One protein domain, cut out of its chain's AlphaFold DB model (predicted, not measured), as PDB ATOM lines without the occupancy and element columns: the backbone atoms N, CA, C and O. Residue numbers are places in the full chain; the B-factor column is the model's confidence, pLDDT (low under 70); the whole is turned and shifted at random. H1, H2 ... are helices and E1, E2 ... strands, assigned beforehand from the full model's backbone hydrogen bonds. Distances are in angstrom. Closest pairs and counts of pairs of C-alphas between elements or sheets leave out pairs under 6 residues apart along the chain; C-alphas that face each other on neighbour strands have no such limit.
ATOM      1  N   ARG A  12     -21.996  25.359  63.294       89.75
ATOM      2  CA  ARG A  12     -21.034  24.895  64.309       89.75
ATOM      3  C   ARG A  12     -21.029  25.772  65.563       89.75
ATOM      4  O   ARG A  12     -20.741  25.268  66.643       89.75
ATOM      5  N   PHE A  13     -21.298  27.066  65.411       86.44
ATOM      6  CA  PHE A  13     -21.348  28.018  66.516       86.44
ATOM      7  C   PHE A  13     -22.632  27.853  67.332       86.44
ATOM      8  O   PHE A  13     -22.562  27.796  68.553       86.44
ATOM      9  N   GLU A  14     -23.771  27.694  66.660       87.19
ATOM     10  CA  GLU A  14     -25.067  27.428  67.297       87.19
ATOM     11  C   GLU A  14     -25.034  26.132  68.122       87.19
ATOM     12  O   GLU A  14     -25.387  26.135  69.298       87.19
ATOM     13  N   ASN A  15     -24.456  25.058  67.571       88.50
ATOM     14  CA  ASN A  15     -24.287  23.791  68.295       88.50
ATOM     15  C   ASN A  15     -23.392  23.904  69.541       88.50
ATOM     16  O   ASN A  15     -23.512  23.102  70.464       88.50
ATOM     17  N   LYS A  16     -22.460  24.864  69.561       87.50
ATOM     18  CA  LYS A  16     -21.557  25.083  70.698       87.50
ATOM     19  C   LYS A  16     -22.221  25.893  71.815       87.50
ATOM     20  O   LYS A  16     -21.831  25.749  72.970       87.50
ATOM     21  N   PHE A  17     -23.195  26.733  71.475       85.06
ATOM     22  CA  PHE A  17     -23.843  27.670  72.388       85.06
ATOM     23  C   PHE A  17     -25.369  27.554  72.276       85.06
ATOM     24  O   PHE A  17     -26.012  28.414  71.676       85.06
ATOM     25  N   PRO A  18     -25.966  26.503  72.863       83.44
ATOM     26  CA  PRO A  18     -27.393  26.215  72.707       83.44
ATOM     27  C   PRO A  18     -28.311  27.252  73.375       83.44
ATOM     28  O   PRO A  18     -29.486  27.332  73.036       83.44
ATOM     29  N   TYR A  19     -27.789  28.053  74.311       84.12
ATOM     30  CA  TYR A  19     -28.527  29.112  75.016       84.12
ATOM     31  C   TYR A  19     -28.296  30.511  74.432       84.12
ATOM     32  O   TYR A  19     -28.556  31.513  75.092       84.12
ATOM     33  N   LEU A  20     -27.781  30.586  73.206       86.12
ATOM     34  CA  LEU A  20     -27.534  31.844  72.520       86.12
ATOM     35  C   LEU A  20     -28.825  32.664  72.378       86.12
ATOM     36  O   LEU A  20     -29.811  32.195  71.811       86.12
ATOM     37  N   THR A  21     -28.799  33.919  72.825       86.06
ATOM     38  CA  THR A  21     -29.902  34.865  72.625       86.06
ATOM     39  C   THR A  21     -29.417  36.152  71.971       86.06
ATOM     40  O   THR A  21     -28.311  36.628  72.218       86.06
ATOM     41  N   GLN A  22     -30.257  36.729  71.112       85.94
ATOM     42  CA  GLN A  22     -30.010  38.026  70.493       85.94
ATOM     43  C   GLN A  22     -31.047  39.025  70.999       85.94
ATOM     44  O   GLN A  22     -32.249  38.796  70.872       85.94
ATOM     45  N   THR A  23     -30.589  40.155  71.532       84.44
ATOM     46  CA  THR A  23     -31.461  41.241  71.989       84.44
ATOM     47  C   THR A  23     -31.041  42.562  71.364       84.44
ATOM     48  O   THR A  23     -29.854  42.844  71.209       84.44
ATOM     49  N   ALA A  24     -32.018  43.373  70.968       82.12
ATOM     50  CA  ALA A  24     -31.765  44.755  70.596       82.12
ATOM     51  C   ALA A  24     -31.721  45.602  71.866       82.12
ATOM     52  O   ALA A  24     -32.624  45.517  72.698       82.12
ATOM     53  N   GLN A  25     -30.659  46.379  72.026       81.56
ATOM     54  CA  GLN A  25     -30.472  47.259  73.167       81.56
ATOM     55  C   GLN A  25     -31.014  48.657  72.848       81.56
ATOM     56  O   GLN A  25     -30.921  49.097  71.699       81.56
ATOM     57  N   PRO A  26     -31.557  49.376  73.845       75.88
ATOM     58  CA  PRO A  26     -31.939  50.771  73.677       75.88
ATOM     59  C   PRO A  26     -30.774  51.613  73.143       75.88
ATOM     60  O   PRO A  26     -29.611  51.369  73.465       75.88
ATOM     61  N   ARG A  27     -31.097  52.640  72.355       78.62
ATOM     62  CA  ARG A  27     -30.139  53.515  71.655       78.62
ATOM     63  C   ARG A  27     -30.229  54.967  72.150       78.62
ATOM     64  O   ARG A  27     -30.709  55.850  71.431       78.62
ATOM     65  N   PRO A  28     -29.795  55.246  73.394       67.25
ATOM     66  CA  PRO A  28     -29.898  56.582  73.968       67.25
ATOM     67  C   PRO A  28     -28.923  57.584  73.328       67.25
ATOM     68  O   PRO A  28     -29.282  58.745  73.170       67.25
ATOM     69  N   THR A  29     -27.730  57.151  72.908       67.75
ATOM     70  CA  THR A  29     -26.639  58.051  72.473       67.75
ATOM     71  C   THR A  29     -26.179  57.861  71.024       67.75
ATOM     72  O   THR A  29     -25.514  58.741  70.489       67.75
ATOM     73  N   SER A  30     -26.542  56.756  70.364       75.88
ATOM     74  CA  SER A  30     -26.149  56.448  68.980       75.88
ATOM     75  C   SER A  30     -27.349  56.456  68.028       75.88
ATOM     76  O   SER A  30     -28.497  56.224  68.416       75.88
ATOM     77  N   ASP A  31     -27.070  56.740  66.761       71.31
ATOM     78  CA  ASP A  31     -27.963  56.586  65.619       71.31
ATOM     79  C   ASP A  31     -28.051  55.136  65.098       71.31
ATOM     80  O   ASP A  31     -28.903  54.848  64.250       71.31
ATOM     81  N   HIS A  32     -27.272  54.213  65.670       75.56
ATOM     82  CA  HIS A  32     -27.350  52.765  65.466       75.56
ATOM     83  C   HIS A  32     -28.044  52.057  66.640       75.56
ATOM     84  O   HIS A  32     -28.038  52.543  67.771       75.56
ATOM     85  N   LEU A  33     -28.687  50.912  66.372       74.94
ATOM     86  CA  LEU A  33     -29.338  50.089  67.398       74.94
ATOM     87  C   LEU A  33     -28.380  48.959  67.809       74.94
ATOM     88  O   LEU A  33     -28.214  48.009  67.040       74.94
ATOM     89  N   PRO A  34     -27.750  49.020  68.995       81.69
ATOM     90  CA  PRO A  34     -26.804  47.992  69.393       81.69
ATOM     91  C   PRO A  34     -27.500  46.632  69.514       81.69
ATOM     92  O   PRO A  34     -28.519  46.490  70.190       81.69
ATOM     93  N   LEU A  35     -26.938  45.611  68.870       85.06
ATOM     94  CA  LEU A  35     -27.384  44.229  69.019       85.06
ATOM     95  C   LEU A  35     -26.473  43.507  70.007       85.06
ATOM     96  O   LEU A  35     -25.269  43.394  69.790       85.06
ATOM     97  N   LEU A  36     -27.060  42.997  71.083       83.75
ATOM     98  CA  LEU A  36     -26.382  42.171  72.069       83.75
ATOM     99  C   LEU A  36     -26.594  40.701  71.720       83.75
ATOM    100  O   LEU A  36     -27.730  40.228  71.656       83.75
ATOM    101  N   LEU A  37     -25.491  39.987  71.522       86.44
ATOM    102  CA  LEU A  37     -25.475  38.535  71.418       86.44
ATOM    103  C   LEU A  37     -25.005  37.961  72.754       86.44
ATOM    104  O   LEU A  37     -23.826  38.066  73.096       86.44
ATOM    105  N   ASP A  38     -25.930  37.394  73.520       84.81
ATOM    106  CA  ASP A  38     -25.624  36.759  74.795       84.81
ATOM    107  C   ASP A  38     -25.402  35.259  74.586       84.81
ATOM    108  O   ASP A  38     -26.253  34.545  74.061       84.81
ATOM    109  N   ILE A  39     -24.211  34.811  74.973       85.50
ATOM    110  CA  ILE A  39     -23.733  33.428  74.869       85.50
ATOM    111  C   ILE A  39     -23.702  32.772  76.264       85.50
ATOM    112  O   ILE A  39     -23.282  31.625  76.422       85.50
ATOM    113  N   SER A  40     -24.088  33.511  77.307       77.06
ATOM    114  CA  SER A  40     -24.027  33.011  78.669       77.06
ATOM    115  C   SER A  40     -24.971  31.829  78.861       77.06
ATOM    116  O   SER A  40     -26.130  31.843  78.454       77.06
ATOM    117  N   ASP A  41     -24.443  30.777  79.481       76.75
ATOM    118  CA  ASP A  41     -25.255  29.653  79.913       76.75
ATOM    119  C   ASP A  41     -25.961  30.055  81.223       76.75
ATOM    120  O   ASP A  41     -25.278  30.338  82.221       76.75
ATOM    121  N   PRO A  42     -27.309  30.082  81.254       69.62
ATOM    122  CA  PRO A  42     -28.074  30.475  82.434       69.62
ATOM    123  C   PRO A  42     -27.756  29.634  83.676       69.62
ATOM    124  O   PRO A  42     -27.983  30.090  84.798       69.62
ATOM    125  N   GLY A  60     -12.088  38.328 116.321       70.06
ATOM    126  CA  GLY A  60     -11.142  39.211 117.015       70.06
ATOM    127  C   GLY A  60      -9.779  39.381 116.332       70.06
ATOM    128  O   GLY A  60      -8.971  40.172 116.809       70.06
ATOM    129  N   SER A  61      -9.518  38.709 115.203       80.06
ATOM    130  CA  SER A  61      -8.354  39.048 114.375       80.06
ATOM    131  C   SER A  61      -8.500  40.455 113.772       80.06
ATOM    132  O   SER A  61      -9.622  40.874 113.460       80.06
ATOM    133  N   PRO A  62      -7.390  41.180 113.531       80.88
ATOM    134  CA  PRO A  62      -7.423  42.468 112.836       80.88
ATOM    135  C   PRO A  62      -8.178  42.415 111.498       80.88
ATOM    136  O   PRO A  62      -8.929  43.335 111.185       80.88
ATOM    137  N   SER A  63      -8.055  41.309 110.755       77.75
ATOM    138  CA  SER A  63      -8.761  41.070 109.491       77.75
ATOM    139  C   SER A  63     -10.281  41.000 109.664       77.75
ATOM    140  O   SER A  63     -11.015  41.618 108.894       77.75
ATOM    141  N   SER A  64     -10.773  40.293 110.689       77.81
ATOM    142  CA  SER A  64     -12.211  40.200 110.987       77.81
ATOM    143  C   SER A  64     -12.796  41.553 111.410       77.81
ATOM    144  O   SER A  64     -13.876  41.925 110.951       77.81
ATOM    145  N   ILE A  65     -12.064  42.318 112.226       82.19
ATOM    146  CA  ILE A  65     -12.479  43.659 112.663       82.19
ATOM    147  C   ILE A  65     -12.497  44.627 111.473       82.19
ATOM    148  O   ILE A  65     -13.436  45.408 111.318       82.19
ATOM    149  N   LEU A  66     -11.477  44.570 110.611       82.44
ATOM    150  CA  LEU A  66     -11.415  45.373 109.392       82.44
ATOM    151  C   LEU A  66     -12.593  45.055 108.465       82.44
ATOM    152  O   LEU A  66     -13.265  45.977 108.017       82.44
ATOM    153  N   TRP A  67     -12.895  43.777 108.232       79.50
ATOM    154  CA  TRP A  67     -14.033  43.368 107.406       79.50
ATOM    155  C   TRP A  67     -15.366  43.923 107.920       79.50
ATOM    156  O   TRP A  67     -16.116  44.517 107.148       79.50
ATOM    157  N   GLN A  68     -15.634  43.817 109.225       82.62
ATOM    158  CA  GLN A  68     -16.844  44.383 109.834       82.62
ATOM    159  C   GLN A  68     -16.930  45.902 109.641       82.62
ATOM    160  O   GLN A  68     -17.988  46.429 109.294       82.62
ATOM    161  N   LYS A  69     -15.807  46.614 109.808       87.50
ATOM    162  CA  LYS A  69     -15.738  48.059 109.556       87.50
ATOM    163  C   LYS A  69     -16.002  48.400 108.090       87.50
ATOM    164  O   LYS A  69     -16.716  49.360 107.818       87.50
ATOM    165  N   LEU A  70     -15.471  47.615 107.153       85.25
ATOM    166  CA  LEU A  70     -15.702  47.802 105.719       85.25
ATOM    167  C   LEU A  70     -17.155  47.504 105.324       85.25
ATOM    168  O   LEU A  70     -17.712  48.234 104.510       85.25
ATOM    169  N   GLN A  71     -17.796  46.493 105.920       81.69
ATOM    170  CA  GLN A  71     -19.227  46.232 105.723       81.69
ATOM    171  C   GLN A  71     -20.084  47.403 106.226       81.69
ATOM    172  O   GLN A  71     -20.906  47.920 105.472       81.69
ATOM    173  N   ALA A  72     -19.835  47.885 107.446       86.75
ATOM    174  CA  ALA A  72     -20.543  49.043 107.991       86.75
ATOM    175  C   ALA A  72     -20.327  50.306 107.135       86.75
ATOM    176  O   ALA A  72     -21.270  51.039 106.841       86.75
ATOM    177  N   LEU A  73     -19.091  50.539 106.679       86.31
ATOM    178  CA  LEU A  73     -18.764  51.650 105.787       86.31
ATOM    179  C   LEU A  73     -19.489  51.532 104.441       86.31
ATOM    180  O   LEU A  73     -20.056  52.513 103.969       86.31
ATOM    181  N   LYS A  74     -19.519  50.338 103.841       83.94
ATOM    182  CA  LYS A  74     -20.240  50.062 102.592       83.94
ATOM    183  C   LYS A  74     -21.721  50.414 102.713       83.94
ATOM    184  O   LYS A  74     -22.274  51.022 101.798       83.94
ATOM    185  N   ASP A  75     -22.359  50.059 103.823       80.56
ATOM    186  CA  ASP A  75     -23.775  50.363 104.038       80.56
ATOM    187  C   ASP A  75     -24.022  51.857 104.271       80.56
ATOM    188  O   ASP A  75     -24.966  52.410 103.700       80.56
ATOM    189  N   ASN A  76     -23.130  52.535 104.998       86.38
ATOM    190  CA  ASN A  76     -23.173  53.990 105.161       86.38
ATOM    191  C   ASN A  76     -23.011  54.721 103.821       86.38
ATOM    192  O   ASN A  76     -23.805  55.607 103.517       86.38
ATOM    193  N   ILE A  77     -22.057  54.308 102.980       83.25
ATOM    194  CA  ILE A  77     -21.855  54.877 101.637       83.25
ATOM    195  C   ILE A  77     -23.085  54.635 100.759       83.25
ATOM    196  O   ILE A  77     -23.543  55.538 100.067       83.25
ATOM    197  N   LYS A  78     -23.669  53.431 100.797       80.31
ATOM    198  CA  LYS A  78     -24.906  53.137 100.057       80.31
ATOM    199  C   LYS A  78     -26.077  53.999 100.515       80.31
ATOM    200  O   LYS A  78     -26.904  54.369  99.685       80.31
ATOM    201  N   LYS A  79     -26.193  54.252 101.821       83.44
ATOM    202  CA  LYS A  79     -27.229  55.120 102.382       83.44
ATOM    203  C   LYS A  79     -27.016  56.564 101.929       83.44
ATOM    204  O   LYS A  79     -27.929  57.119 101.331       83.44
ATOM    205  N   TRP A  80     -25.806  57.090 102.099       84.81
ATOM    206  CA  TRP A  80     -25.430  58.433 101.660       84.81
ATOM    207  C   TRP A  80     -25.666  58.640 100.156       84.81
ATOM    208  O   TRP A  80     -26.348  59.580  99.767       84.81
ATOM    209  N   ASN A  81     -25.246  57.692  99.308       82.69
ATOM    210  CA  ASN A  81     -25.508  57.744  97.864       82.69
ATOM    211  C   ASN A  81     -27.008  57.814  97.538       82.69
ATOM    212  O   ASN A  81     -27.396  58.492  96.592       82.69
ATOM    213  N   ARG A  82     -27.865  57.113  98.294       80.38
ATOM    214  CA  ARG A  82     -29.322  57.177  98.095       80.38
ATOM    215  C   ARG A  82     -29.928  58.494  98.572       80.38
ATOM    216  O   ARG A  82     -30.906  58.923  97.973       80.38
ATOM    217  N   GLU A  83     -29.405  59.081  99.641       83.00
ATOM    218  CA  GLU A  83     -29.907  60.342 100.204       83.00
ATOM    219  C   GLU A  83     -29.514  61.538  99.328       83.00
ATOM    220  O   GLU A  83     -30.371  62.360  99.017       83.00
ATOM    221  N   GLU A  84     -28.269  61.583  98.847       81.12
ATOM    222  CA  GLU A  84     -27.763  62.698  98.032       81.12
ATOM    223  C   GLU A  84     -28.171  62.605  96.554       81.12
ATOM    224  O   GLU A  84     -28.548  63.603  95.942       81.12
ATOM    225  N   LEU A  85     -28.094  61.412  95.952       74.44
ATOM    226  CA  LEU A  85     -28.283  61.230  94.503       74.44
ATOM    227  C   LEU A  85     -29.599  60.526  94.146       74.44
ATOM    228  O   LEU A  85     -29.945  60.398  92.969       74.44
ATOM    229  N   GLY A  86     -30.351  60.051  95.141       81.31
ATOM    230  CA  GLY A  86     -31.540  59.239  94.914       81.31
ATOM    231  C   GLY A  86     -31.215  57.872  94.303       81.31
ATOM    232  O   GLY A  86     -30.102  57.348  94.389       81.31
ATOM    233  N   ASN A  87     -32.211  57.252  93.661       80.75
ATOM    234  CA  ASN A  87     -32.013  55.988  92.954       80.75
ATOM    235  C   ASN A  87     -31.736  56.230  91.464       80.75
ATOM    236  O   ASN A  87     -32.628  56.117  90.620       80.75
ATOM    237  N   LEU A  88     -30.478  56.560  91.156       82.19
ATOM    238  CA  LEU A  88     -30.018  56.832  89.791       82.19
ATOM    239  C   LEU A  88     -30.277  55.670  88.828       82.19
ATOM    240  O   LEU A  88     -30.630  55.912  87.680       82.19
ATOM    241  N   ASN A  89     -30.189  54.419  89.294       81.50
ATOM    242  CA  ASN A  89     -30.487  53.245  88.468       81.50
ATOM    243  C   ASN A  89     -31.960  53.203  88.048       81.50
ATOM    244  O   ASN A  89     -32.257  52.982  86.879       81.50
ATOM    245  N   ILE A  90     -32.884  53.481  88.976       85.75
ATOM    246  CA  ILE A  90     -34.314  53.578  88.642       85.75
ATOM    247  C   ILE A  90     -34.552  54.734  87.670       85.75
ATOM    248  O   ILE A  90     -35.318  54.586  86.721       85.75
ATOM    249  N   LYS A  91     -33.904  55.884  87.892       87.38
ATOM    250  CA  LYS A  91     -34.032  57.046  87.005       87.38
ATOM    251  C   LYS A  91     -33.532  56.731  85.589       87.38
ATOM    252  O   LYS A  91     -34.251  56.978  84.630       87.38
ATOM    253  N   SER A  92     -32.357  56.116  85.481       87.88
ATOM    254  CA  SER A  92     -31.770  55.635  84.228       87.88
ATOM    255  C   SER A  92     -32.703  54.657  83.505       87.88
ATOM    256  O   SER A  92     -33.026  54.858  82.338       87.88
ATOM    257  N   GLN A  93     -33.242  53.664  84.220       87.94
ATOM    258  CA  GLN A  93     -34.176  52.690  83.651       87.94
ATOM    259  C   GLN A  93     -35.470  53.340  83.141       87.94
ATOM    260  O   GLN A  93     -35.949  52.981  82.068       87.94
ATOM    261  N   LYS A  94     -36.033  54.306  83.877       91.25
ATOM    262  CA  LYS A  94     -37.233  55.038  83.440       91.25
ATOM    263  C   LYS A  94     -36.980  55.852  82.171       91.25
ATOM    264  O   LYS A  94     -37.811  55.826  81.270       91.25
ATOM    265  N   LEU A  95     -35.840  56.540  82.093       90.62
ATOM    266  CA  LEU A  95     -35.453  57.312  80.909       90.62
ATOM    267  C   LEU A  95     -35.267  56.397  79.691       90.62
ATOM    268  O   LEU A  95     -35.788  56.699  78.622       90.62
ATOM    269  N   LEU A  96     -34.625  55.236  79.864       89.81
ATOM    270  CA  LEU A  96     -34.506  54.235  78.797       89.81
ATOM    271  C   LEU A  96     -35.861  53.719  78.317       89.81
ATOM    272  O   LEU A  96     -36.075  53.631  77.114       89.81
ATOM    273  N   GLN A  97     -36.777  53.404  79.237       91.81
ATOM    274  CA  GLN A  97     -38.126  52.953  78.884       91.81
ATOM    275  C   GLN A  97     -38.908  54.029  78.119       91.81
ATOM    276  O   GLN A  97     -39.606  53.707  77.159       91.81
ATOM    277  N   SER A  98     -38.771  55.299  78.516       91.94
ATOM    278  CA  SER A  98     -39.366  56.439  77.807       91.94
ATOM    279  C   SER A  98     -38.835  56.538  76.376       91.94
ATOM    280  O   SER A  98     -39.620  56.499  75.427       91.94
ATOM    281  N   ILE A  99     -37.507  56.548  76.205       90.44
ATOM    282  CA  ILE A  99     -36.854  56.584  74.887       90.44
ATOM    283  C   ILE A  99     -37.297  55.397  74.026       90.44
ATOM    284  O   ILE A  99     -37.703  55.593  72.885       90.44
ATOM    285  N   GLU A 100     -37.287  54.181  74.576       89.88
ATOM    286  CA  GLU A 100     -37.690  52.972  73.853       89.88
ATOM    287  C   GLU A 100     -39.158  53.038  73.404       89.88
ATOM    288  O   GLU A 100     -39.483  52.648  72.283       89.88
ATOM    289  N   SER A 101     -40.053  53.555  74.250       90.44
ATOM    290  CA  SER A 101     -41.460  53.728  73.885       90.44
ATOM    291  C   SER A 101     -41.652  54.724  72.738       90.44
ATOM    292  O   SER A 101     -42.447  54.458  71.838       90.44
ATOM    293  N   LEU A 102     -40.893  55.825  72.726       88.31
ATOM    294  CA  LEU A 102     -40.929  56.825  71.657       88.31
ATOM    295  C   LEU A 102     -40.335  56.276  70.355       88.31
ATOM    296  O   LEU A 102     -40.899  56.509  69.289       88.31
ATOM    297  N   ASP A 103     -39.256  55.496  70.435       86.19
ATOM    298  CA  ASP A 103     -38.651  54.851  69.267       86.19
ATOM    299  C   ASP A 103     -39.609  53.814  68.643       86.19
ATOM    300  O   ASP A 103     -39.778  53.785  67.427       86.19
ATOM    301  N   ARG A 104     -40.327  53.025  69.459       87.12
ATOM    302  CA  ARG A 104     -41.376  52.104  68.967       87.12
ATOM    303  C   ARG A 104     -42.559  52.838  68.335       87.12
ATOM    304  O   ARG A 104     -43.150  52.337  67.383       87.12
ATOM    305  N   LEU A 105     -42.932  54.006  68.861       87.25
ATOM    306  CA  LEU A 105     -43.985  54.829  68.262       87.25
ATOM    307  C   LEU A 105     -43.554  55.388  66.900       87.25
ATOM    308  O   LEU A 105     -44.370  55.391  65.982       87.25
ATOM    309  N   GLU A 106     -42.285  55.784  66.748       86.25
ATOM    310  CA  GLU A 106     -41.715  56.265  65.479       86.25
ATOM    311  C   GLU A 106     -41.733  55.193  64.370       86.25
ATOM    312  O   GLU A 106     -41.838  55.515  63.186       86.25
ATOM    313  N   GLU A 107     -41.666  53.904  64.733       82.56
ATOM    314  CA  GLU A 107     -41.795  52.795  63.775       82.56
ATOM    315  C   GLU A 107     -43.206  52.683  63.177       82.56
ATOM    316  O   GLU A 107     -43.359  52.225  62.043       82.56
ATOM    317  N   ILE A 108     -44.233  53.092  63.928       86.25
ATOM    318  CA  ILE A 108     -45.643  52.964  63.539       86.25
ATOM    319  C   ILE A 108     -46.153  54.263  62.898       86.25
ATOM    320  O   ILE A 108     -46.947  54.217  61.958       86.25
ATOM    321  N   GLN A 109     -45.707  55.419  63.392       87.69
ATOM    322  CA  GLN A 109     -46.169  56.738  62.958       87.69
ATOM    323  C   GLN A 109     -45.077  57.807  63.087       87.69
ATOM    324  O   GLN A 109     -44.111  57.640  63.820       87.69
ATOM    325  N   GLN A 110     -45.246  58.951  62.421       87.19
ATOM    326  CA  GLN A 110     -44.355  60.094  62.643       87.19
ATOM    327  C   GLN A 110     -44.597  60.708  64.029       87.19
ATOM    328  O   GLN A 110     -45.742  60.896  64.437       87.19
ATOM    329  N   LEU A 111     -43.509  61.023  64.737       86.75
ATOM    330  CA  LEU A 111     -43.557  61.719  66.021       86.75
ATOM    331  C   LEU A 111     -43.908  63.198  65.824       86.75
ATOM    332  O   LEU A 111     -43.450  63.828  64.867       86.75
ATOM    333  N   ASP A 112     -44.673  63.763  66.756       90.25
ATOM    334  CA  ASP A 112     -44.917  65.205  66.794       90.25
ATOM    335  C   ASP A 112     -43.694  65.983  67.334       90.25
ATOM    336  O   ASP A 112     -42.750  65.420  67.900       90.25
ATOM    337  N   GLU A 113     -43.698  67.310  67.183       90.00
ATOM    338  CA  GLU A 113     -42.606  68.152  67.687       90.00
ATOM    339  C   GLU A 113     -42.395  68.068  69.208       90.00
ATOM    340  O   GLU A 113     -41.265  68.193  69.686       90.00
ATOM    341  N   ALA A 114     -43.458  67.901  69.993       90.94
ATOM    342  CA  ALA A 114     -43.357  67.790  71.442       90.94
ATOM    343  C   ALA A 114     -42.710  66.458  71.854       90.94
ATOM    344  O   ALA A 114     -41.834  66.453  72.716       90.94
ATOM    345  N   GLN A 115     -43.062  65.359  71.189       89.69
ATOM    346  CA  GLN A 115     -42.489  64.029  71.367       89.69
ATOM    347  C   GLN A 115     -41.020  63.991  70.939       89.69
ATOM    348  O   GLN A 115     -40.188  63.408  71.634       89.69
ATOM    349  N   LEU A 116     -40.664  64.670  69.843       86.25
ATOM    350  CA  LEU A 116     -39.268  64.831  69.428       86.25
ATOM    351  C   LEU A 116     -38.451  65.609  70.466       86.25
ATOM    352  O   LEU A 116     -37.346  65.186  70.817       86.25
ATOM    353  N   ARG A 117     -39.002  66.710  71.000       90.12
ATOM    354  CA  ARG A 117     -38.376  67.471  72.093       90.12
ATOM    355  C   ARG A 117     -38.223  66.630  73.358       90.12
ATOM    356  O   ARG A 117     -37.160  66.664  73.973       90.12
ATOM    357  N   GLN A 118     -39.243  65.855  73.721       91.00
ATOM    358  CA  GLN A 118     -39.195  64.958  74.872       91.00
ATOM    359  C   GLN A 118     -38.104  63.899  74.702       91.00
ATOM    360  O   GLN A 118     -37.272  63.743  75.589       91.00
ATOM    361  N   ARG A 119     -38.025  63.246  73.535       88.25
ATOM    362  CA  ARG A 119     -36.967  62.270  73.240       88.25
ATOM    363  C   ARG A 119     -35.575  62.880  73.382       88.25
ATOM    364  O   ARG A 119     -34.687  62.253  73.948       88.25
ATOM    365  N   LEU A 120     -35.372  64.092  72.864       88.56
ATOM    366  CA  LEU A 120     -34.086  64.783  72.974       88.56
ATOM    367  C   LEU A 120     -33.734  65.085  74.436       88.56
ATOM    368  O   LEU A 120     -32.606  64.839  74.859       88.56
ATOM    369  N   GLN A 121     -34.705  65.570  75.212       91.88
ATOM    370  CA  GLN A 121     -34.521  65.859  76.631       91.88
ATOM    371  C   GLN A 121     -34.193  64.592  77.429       91.88
ATOM    372  O   GLN A 121     -33.232  64.593  78.200       91.88
ATOM    373  N   ASP A 122     -34.931  63.505  77.196       91.56
ATOM    374  CA  ASP A 122     -34.723  62.218  77.862       91.56
ATOM    375  C   ASP A 122     -33.331  61.649  77.552       91.56
ATOM    376  O   ASP A 122     -32.670  61.120  78.447       91.56
ATOM    377  N   LYS A 123     -32.838  61.809  76.314       89.38
ATOM    378  CA  LYS A 123     -31.476  61.407  75.919       89.38
ATOM    379  C   LYS A 123     -30.396  62.195  76.661       89.38
ATOM    380  O   LYS A 123     -29.479  61.595  77.218       89.38
ATOM    381  N   VAL A 124     -30.528  63.522  76.718       91.69
ATOM    382  CA  VAL A 124     -29.585  64.392  77.445       91.69
ATOM    383  C   VAL A 124     -29.597  64.082  78.941       91.69
ATOM    384  O   VAL A 124     -28.553  64.057  79.595       91.69
ATOM    385  N   GLU A 125     -30.777  63.860  79.517       90.81
ATOM    386  CA  GLU A 125     -30.898  63.524  80.930       90.81
ATOM    387  C   GLU A 125     -30.343  62.129  81.237       90.81
ATOM    388  O   GLU A 125     -29.660  61.955  82.249       90.81
ATOM    389  N   TYR A 126     -30.567  61.159  80.349       89.81
ATOM    390  CA  TYR A 126     -30.003  59.820  80.466       89.81
ATOM    391  C   TYR A 126     -28.475  59.856  80.483       89.81
ATOM    392  O   TYR A 126     -27.870  59.258  81.369       89.81
ATOM    393  N   GLU A 127     -27.851  60.600  79.569       88.12
ATOM    394  CA  GLU A 127     -26.392  60.737  79.509       88.12
ATOM    395  C   GLU A 127     -25.822  61.335  80.804       88.12
ATOM    396  O   GLU A 127     -24.877  60.797  81.386       88.12
ATOM    397  N   LYS A 128     -26.458  62.388  81.336       88.75
ATOM    398  CA  LYS A 128     -26.081  62.981  82.632       88.75
ATOM    399  C   LYS A 128     -26.162  61.966  83.773       88.75
ATOM    400  O   LYS A 128     -25.252  61.889  84.597       88.75
ATOM    401  N   VAL A 129     -27.251  61.199  83.837       87.06
ATOM    402  CA  VAL A 129     -27.446  60.176  84.873       87.06
ATOM    403  C   VAL A 129     -26.435  59.039  84.711       87.06
ATOM    404  O   VAL A 129     -25.878  58.596  85.712       87.06
ATOM    405  N   ASN A 130     -26.161  58.596  83.484       85.44
ATOM    406  CA  ASN A 130     -25.216  57.517  83.213       85.44
ATOM    407  C   ASN A 130     -23.785  57.899  83.614       85.44
ATOM    408  O   ASN A 130     -23.151  57.159  84.362       85.44
ATOM    409  N   ASN A 131     -23.326  59.097  83.245       84.56
ATOM    410  CA  ASN A 131     -22.015  59.611  83.658       84.56
ATOM    411  C   ASN A 131     -21.877  59.665  85.189       84.56
ATOM    412  O   ASN A 131     -20.831  59.344  85.757       84.56
ATOM    413  N   MET A 132     -22.957  60.030  85.884       83.06
ATOM    414  CA  MET A 132     -22.978  60.045  87.345       83.06
ATOM    415  C   MET A 132     -22.939  58.626  87.938       83.06
ATOM    416  O   MET A 132     -22.217  58.390  88.906       83.06
ATOM    417  N   ILE A 133     -23.638  57.656  87.338       81.62
ATOM    418  CA  ILE A 133     -23.568  56.238  87.732       81.62
ATOM    419  C   ILE A 133     -22.158  55.674  87.522       81.62
ATOM    420  O   ILE A 133     -21.652  54.982  88.404       81.62
ATOM    421  N   GLU A 134     -21.503  55.959  86.400       78.44
ATOM    422  CA  GLU A 134     -20.136  55.496  86.118       78.44
ATOM    423  C   GLU A 134     -19.126  56.030  87.149       78.44
ATOM    424  O   GLU A 134     -18.301  55.278  87.683       78.44
ATOM    425  N   SER A 135     -19.267  57.301  87.533       73.88
ATOM    426  CA  SER A 135     -18.494  57.905  88.624       73.88
ATOM    427  C   SER A 135     -18.747  57.213  89.977       73.88
ATOM    428  O   SER A 135     -17.811  56.863  90.704       73.88
ATOM    429  N   CYS A 136     -20.009  56.912  90.306       67.38
ATOM    430  CA  CYS A 136     -20.377  56.251  91.564       67.38
ATOM    431  C   CYS A 136     -20.073  54.740  91.602       67.38
ATOM    432  O   CYS A 136     -19.884  54.172  92.675       67.38
ATOM    433  N   THR A 137     -20.050  54.042  90.469       59.06
ATOM    434  CA  THR A 137     -19.792  52.589  90.415       59.06
ATOM    435  C   THR A 137     -18.302  52.264  90.449       59.06
ATOM    436  O   THR A 137     -17.919  51.233  91.009       59.06
ATOM    437  N   SER A 138     -17.456  53.181  89.971       52.88
ATOM    438  CA  SER A 138     -15.995  53.099  90.100       52.88
ATOM    439  C   SER A 138     -15.528  53.039  91.563       52.88
ATOM    440  O   SER A 138     -14.496  52.444  91.863       52.88
ATOM    441  N   THR A 139     -16.314  53.581  92.499       47.06
ATOM    442  CA  THR A 139     -15.996  53.603  93.937       47.06
ATOM    443  C   THR A 139     -16.568  52.417  94.734       47.06
ATOM    444  O   THR A 139     -16.042  52.097  95.798       47.06
ATOM    445  N   VAL A 140     -17.601  51.712  94.243       46.34
ATOM    446  CA  VAL A 140     -18.346  50.696  95.031       46.34
ATOM    447  C   VAL A 140     -17.965  49.241  94.700       46.34
ATOM    448  O   VAL A 140     -18.118  48.361  95.552       46.34
TER     449      VAL A 140
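What this domain is: This is residues 12 to 42 and 60 to 140 of the 170 residues of an uncharacterized protein of Macleaya cordata (UniProt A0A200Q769). A helical hairpin of H3 and H4 has two arms: the long helix H2, and a thin strand hairpin, E1 and E2, with little H1 at its far end. The 112 printed residues run H1, E1, E2, H2, H3, H4, mostly helix, with one antiparallel sheet, E1 - E2. The whole is extended, radius of gyration of the C-alphas 20.4 A, and flat, spanning 66 by 47 by 16 A.

Where its parts are: H1 is residues 12 to 16, from C-alpha 12 at (-21.034, 24.895, 64.309); E1 is 21 to 24 and E2 35 to 38. H2 is 62 to 85, 33.5 A; H3 88 to 108, 30.8 A; H4 113 to 140, 40.5 A, ending at (-18.346, 50.696, 95.031).

How they stand to each other: N 23 and O 36 of E1 and E2 are 2.9 A apart. H3 and H4 touch, C-alphas of Leu 95 and Asp 122 closest at 5.8 A, opposite ways at a shallow tilt of 32 degrees, only just short of steep. H2 and H4 are close but not clearly touching: closest C-alphas, Lys 74 and Val 140, 7.8 A. Every O i to N i+4 pair is within hydrogen-bond range in H1 and H2, 16 of 17 in H3, 22 of 24 in H4.

The domain as a whole: Residues 43 to 59 are not printed, a 39.5 A gap between C-alphas 42 and 60. Residues 60 to 73, of which 62 to 73 belong to H2, stand free. Residues 28 to 29, 42 and 136 to 140 have pLDDT under 70.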